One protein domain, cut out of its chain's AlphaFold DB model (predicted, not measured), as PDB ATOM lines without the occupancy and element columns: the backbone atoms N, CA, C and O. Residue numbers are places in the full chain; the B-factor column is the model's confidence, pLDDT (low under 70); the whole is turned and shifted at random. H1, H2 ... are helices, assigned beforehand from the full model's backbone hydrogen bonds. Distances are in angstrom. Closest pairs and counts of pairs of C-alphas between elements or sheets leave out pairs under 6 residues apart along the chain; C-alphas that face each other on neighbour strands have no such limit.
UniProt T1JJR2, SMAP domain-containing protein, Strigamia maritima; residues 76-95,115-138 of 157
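Overview. This is residues 76 to 95 and 115 to 138 of the 157 residues of the protein "SMAP domain-containing protein" of Strigamia maritima (UniProt T1JJR2). A long unbent helix, H2, makes most of the length, with its residues 124 to 138 sticking out free; a loop and a short helix, H1, lie toward its other end. The printed part has 44 residues, with two named helices, H1 then H2, and no named strand; the class is all helix. The whole is loose, with a radius of gyration of the C-alphas of 12.8 A, and spans 36 by 24 by 15 A.

Along the chain. The printed part begins at Thr 76, before H1, residues 84 to 92, with C-alpha 84 at (55.814, 34.315, 149.321). H2, residues 115 to 138, is 33.4 A long and ends with C-alpha 138 at (58.518, 55.461, 171.988).

Arrangement. H1 and H2 are apart. Residues 79 to 84 also stand free. In H1 and H2 every O i to N i+4 pair is within hydrogen-bond range.

Size, cuts and confidence. The C-alphas farthest apart, those of Asp 82 and Ser 136, are 36.2 A apart. Residues 96 to 114 are not printed; the C-alphas of Ile 95 and Gln 115 are 20.1 A apart across this cut. The mean pLDDT of the printed part is 82.5, and residue 138 is under 70.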
ATOM      1  N   THR A  76      49.770  30.615 158.234       74.88
ATOM      2  CA  THR A  76      49.430  30.931 156.850       74.88
ATOM      3  C   THR A  76      48.727  32.286 156.846       74.88
ATOM      4  O   THR A  76      47.955  32.602 157.752       74.88
ATOM      5  N   PHE A  77      49.013  33.124 155.856       78.38
ATOM      6  CA  PHE A  77      48.389  34.441 155.752       78.38
ATOM      7  C   PHE A  77      47.213  34.376 154.778       78.38
ATOM      8  O   PHE A  77      47.367  33.885 153.665       78.38
ATOM      9  N   ALA A  78      46.056  34.921 155.161       76.19
ATOM     10  CA  ALA A  78      44.852  34.907 154.322       76.19
ATOM     11  C   ALA A  78      45.021  35.633 152.970       76.19
ATOM     12  O   ALA A  78      44.292  35.361 152.023       76.19
ATOM     13  N   GLN A  79      45.985  36.554 152.876       76.06
ATOM     14  CA  GLN A  79      46.289  37.328 151.665       76.06
ATOM     15  C   GLN A  79      47.426  36.723 150.823       76.06
ATOM     16  O   GLN A  79      47.798  37.288 149.795       76.06
ATOM     17  N   ASP A  80      48.022  35.612 151.262       78.56
ATOM     18  CA  ASP A  80      49.173  35.000 150.600       78.56
ATOM     19  C   ASP A  80      48.704  33.982 149.561       78.56
ATOM     20  O   ASP A  80      48.595  32.793 149.837       78.56
ATOM     21  N   LEU A  81      48.408  34.474 148.357       71.56
ATOM     22  CA  LEU A  81      47.994  33.639 147.222       71.56
ATOM     23  C   LEU A  81      49.148  32.804 146.637       71.56
ATOM     24  O   LEU A  81      48.900  31.854 145.910       71.56
ATOM     25  N   ASP A  82      50.396  33.178 146.928       74.62
ATOM     26  CA  ASP A  82      51.605  32.663 146.264       74.62
ATOM     27  C   ASP A  82      52.638  32.104 147.267       74.62
ATOM     28  O   ASP A  82      53.793  31.858 146.931       74.62
ATOM     29  N   GLY A  83      52.283  31.999 148.554       76.94
ATOM     30  CA  GLY A  83      53.168  31.484 149.611       76.94
ATOM     31  C   GLY A  83      54.399  32.352 149.936       76.94
ATOM     32  O   GLY A  83      55.155  32.055 150.870       76.94
ATOM     33  N   LYS A  84      54.641  33.436 149.187       82.88
ATOM     34  CA  LYS A  84      55.814  34.315 149.321       82.88
ATOM     35  C   LYS A  84      55.864  35.001 150.678       82.88
ATOM     36  O   LYS A  84      56.959  35.190 151.221       82.88
ATOM     37  N   MET A  85      54.718  35.402 151.225       81.06
ATOM     38  CA  MET A  85      54.668  36.063 152.533       81.06
ATOM     39  C   MET A  85      54.978  35.069 153.648       81.06
ATOM     40  O   MET A  85      55.766  35.375 154.544       81.06
ATOM     41  N   THR A  86      54.471  33.846 153.530       82.12
ATOM     42  CA  THR A  86      54.764  32.734 154.438       82.12
ATOM     43  C   THR A  86      56.243  32.340 154.383       82.12
ATOM     44  O   THR A  86      56.879  32.179 155.426       82.12
ATOM     45  N   ALA A  87      56.845  32.268 153.193       83.25
ATOM     46  CA  ALA A  87      58.269  31.966 153.023       83.25
ATOM     47  C   ALA A  87      59.178  33.058 153.615       83.25
ATOM     48  O   ALA A  87      60.134  32.762 154.338       83.25
ATOM     49  N   LYS A  88      58.865  34.337 153.362       84.56
ATOM     50  CA  LYS A  88      59.578  35.471 153.973       84.56
ATOM     51  C   LYS A  88      59.444  35.464 155.491       84.56
ATOM     52  O   LYS A  88      60.438  35.683 156.178       84.56
ATOM     53  N   PHE A  89      58.244  35.192 156.003       83.00
ATOM     54  CA  PHE A  89      57.989  35.074 157.433       83.00
ATOM     55  C   PHE A  89      58.837  33.962 158.058       83.00
ATOM     56  O   PHE A  89      59.569  34.224 159.008       83.00
ATOM     57  N   ARG A  90      58.838  32.755 157.478       83.06
ATOM     58  CA  ARG A  90      59.684  31.634 157.928       83.06
ATOM     59  C   ARG A  90      61.163  32.014 157.956       83.06
ATOM     60  O   ARG A  90      61.824  31.825 158.976       83.06
ATOM     61  N   LYS A  91      61.653  32.645 156.884       86.19
ATOM     62  CA  LYS A  91      63.032  33.144 156.793       86.19
ATOM     63  C   LYS A  91      63.359  34.169 157.883       86.19
ATOM     64  O   LYS A  91      64.412  34.071 158.504       86.19
ATOM     65  N   LEU A  92      62.472  35.134 158.130       84.94
ATOM     66  CA  LEU A  92      62.653  36.171 159.151       84.94
ATOM     67  C   LEU A  92      62.607  35.595 160.571       84.94
ATOM     68  O   LEU A  92      63.369  36.020 161.434       84.94
ATOM     69  N   MET A  93      61.776  34.578 160.791       81.12
ATOM     70  CA  MET A  93      61.678  33.852 162.059       81.12
ATOM     71  C   MET A  93      62.801  32.823 162.262       81.12
ATOM     72  O   MET A  93      62.823  32.139 163.284       81.12
ATOM     73  N   GLY A  94      63.732  32.695 161.310       77.44
ATOM     74  CA  GLY A  94      64.822  31.721 161.379       77.44
ATOM     75  C   GLY A  94      64.347  30.269 161.308       77.44
ATOM     76  O   GLY A  94      65.097  29.363 161.672       77.44
ATOM     77  N   ILE A  95      63.114  30.041 160.844       80.31
ATOM     78  CA  ILE A  95      62.595  28.713 160.535       80.31
ATOM     79  C   ILE A  95      63.305  28.289 159.255       80.31
ATOM     80  O   ILE A  95      62.942  28.701 158.151       80.31
ATOM     81  N   GLN A 115      41.087  27.952 161.159       76.56
ATOM     82  CA  GLN A 115      42.502  28.114 161.485       76.56
ATOM     83  C   GLN A 115      43.059  29.411 160.899       76.56
ATOM     84  O   GLN A 115      43.802  30.095 161.600       76.56
ATOM     85  N   ILE A 116      42.664  29.778 159.677       78.31
ATOM     86  CA  ILE A 116      43.042  31.058 159.058       78.31
ATOM     87  C   ILE A 116      42.471  32.215 159.882       78.31
ATOM     88  O   ILE A 116      43.214  33.094 160.311       78.31
ATOM     89  N   ARG A 117      41.182  32.162 160.229       83.50
ATOM     90  CA  ARG A 117      40.522  33.172 161.069       83.50
ATOM     91  C   ARG A 117      41.180  33.307 162.444       83.50
ATOM     92  O   ARG A 117      41.383  34.414 162.936       83.50
ATOM     93  N   LYS A 118      41.554  32.189 163.069       84.00
ATOM     94  CA  LYS A 118      42.266  32.187 164.355       84.00
ATOM     95  C   LYS A 118      43.684  32.748 164.236       84.00
ATOM     96  O   LYS A 118      44.178  33.367 165.178       84.00
ATOM     97  N   GLN A 119      44.349  32.525 163.105       83.50
ATOM     98  CA  GLN A 119      45.647  33.125 162.806       83.50
ATOM     99  C   GLN A 119      45.503  34.639 162.592       83.50
ATOM    100  O   GLN A 119      46.270  35.394 163.182       83.50
ATOM    101  N   GLU A 120      44.474  35.105 161.880       84.62
ATOM    102  CA  GLU A 120      44.165  36.537 161.744       84.62
ATOM    103  C   GLU A 120      43.885  37.214 163.088       84.62
ATOM    104  O   GLU A 120      44.422  38.285 163.364       84.62
ATOM    105  N   GLU A 121      43.072  36.602 163.951       88.06
ATOM    106  CA  GLU A 121      42.788  37.142 165.285       88.06
ATOM    107  C   GLU A 121      44.069  37.258 166.125       88.06
ATOM    108  O   GLU A 121      44.290  38.250 166.824       88.06
ATOM    109  N   MET A 122      44.950  36.262 166.014       84.50
ATOM    110  CA  MET A 122      46.254  36.282 166.661       84.50
ATOM    111  C   MET A 122      47.128  37.434 166.143       84.50
ATOM    112  O   MET A 122      47.713  38.141 166.964       84.50
ATOM    113  N   PHE A 123      47.171  37.673 164.826       86.31
ATOM    114  CA  PHE A 123      47.897  38.808 164.245       86.31
ATOM    115  C   PHE A 123      47.321  40.151 164.703       86.31
ATOM    116  O   PHE A 123      48.073  40.987 165.194       86.31
ATOM    117  N   ARG A 124      45.991  40.322 164.689       90.81
ATOM    118  CA  ARG A 124      45.339  41.551 165.185       90.81
ATOM    119  C   ARG A 124      45.703  41.852 166.634       90.81
ATOM    120  O   ARG A 124      45.962  42.998 166.991       90.81
ATOM    121  N   LYS A 125      45.738  40.824 167.484       92.31
ATOM    122  CA  LYS A 125      46.143  40.975 168.884       92.31
ATOM    123  C   LYS A 125      47.611  41.382 169.013       92.31
ATOM    124  O   LYS A 125      47.937  42.181 169.888       92.31
ATOM    125  N   LEU A 126      48.492  40.832 168.178       87.38
ATOM    126  CA  LEU A 126      49.908  41.195 168.171       87.38
ATOM    127  C   LEU A 126      50.128  42.631 167.704       87.38
ATOM    128  O   LEU A 126      50.902  43.339 168.343       87.38
ATOM    129  N   ASP A 127      49.402  43.081 166.680       90.00
ATOM    130  CA  ASP A 127      49.453  44.468 166.214       90.00
ATOM    131  C   ASP A 127      48.998  45.434 167.316       90.00
ATOM    132  O   ASP A 127      49.713  46.380 167.642       90.00
ATOM    133  N   GLN A 128      47.884  45.138 167.995       92.81
ATOM    134  CA  GLN A 128      47.419  45.930 169.144       92.81
ATOM    135  C   GLN A 128      48.455  45.979 170.276       92.81
ATOM    136  O   GLN A 128      48.719  47.034 170.853       92.81
ATOM    137  N   GLN A 129      49.059  44.837 170.615       87.19
ATOM    138  CA  GLN A 129      50.105  44.782 171.640       87.19
ATOM    139  C   GLN A 129      51.342  45.578 171.230       87.19
ATOM    140  O   GLN A 129      51.929  46.263 172.069       87.19
ATOM    141  N   TYR A 130      51.724  45.510 169.956       90.75
ATOM    142  CA  TYR A 130      52.818  46.292 169.408       90.75
ATOM    143  C   TYR A 130      52.516  47.792 169.465       90.75
ATOM    144  O   TYR A 130      53.386  48.554 169.876       90.75
ATOM    145  N   GLU A 131      51.296  48.226 169.146       89.31
ATOM    146  CA  GLU A 131      50.883  49.628 169.271       89.31
ATOM    147  C   GLU A 131      50.974  50.121 170.716       89.31
ATOM    148  O   GLU A 131      51.618  51.138 170.981       89.31
ATOM    149  N   VAL A 132      50.419  49.365 171.669       86.88
ATOM    150  CA  VAL A 132      50.497  49.689 173.103       86.88
ATOM    151  C   VAL A 132      51.950  49.760 173.575       86.88
ATOM    152  O   VAL A 132      52.348  50.720 174.243       86.88
ATOM    153  N   ALA A 133      52.768  48.766 173.216       85.12
ATOM    154  CA  ALA A 133      54.180  48.731 173.575       85.12
ATOM    155  C   ALA A 133      54.944  49.900 172.945       85.12
ATOM    156  O   ALA A 133      55.701  50.574 173.635       85.12
ATOM    157  N   ARG A 134      54.696  50.204 171.668       88.12
ATOM    158  CA  ARG A 134      55.300  51.332 170.955       88.12
ATOM    159  C   ARG A 134      54.924  52.657 171.597       88.12
ATOM    160  O   ARG A 134      55.799  53.503 171.762       88.12
ATOM    161  N   MET A 135      53.670  52.841 172.003       80.31
ATOM    162  CA  MET A 135      53.281  54.018 172.778       80.31
ATOM    163  C   MET A 135      54.080  54.074 174.086       80.31
ATOM    164  O   MET A 135      54.729  55.069 174.393       80.31
ATOM    165  N   SER A 136      54.135  52.980 174.843       77.88
ATOM    166  CA  SER A 136      54.902  52.927 176.094       77.88
ATOM    167  C   SER A 136      56.399  53.239 175.914       77.88
ATOM    168  O   SER A 136      56.958  54.030 176.673       77.88
ATOM    169  N   THR A 137      57.061  52.676 174.903       75.75
ATOM    170  CA  THR A 137      58.521  52.779 174.751       75.75
ATOM    171  C   THR A 137      58.984  53.936 173.873       75.75
ATOM    172  O   THR A 137      60.128  54.364 174.003       75.75
ATOM    173  N   HIS A 138      58.150  54.419 172.950       67.25
ATOM    174  CA  HIS A 138      58.518  55.461 171.988       67.25
ATOM    175  C   HIS A 138      57.797  56.786 172.249       67.25
ATOM    176  O   HIS A 138      58.444  57.825 172.169       67.25
TER     177      HIS A 138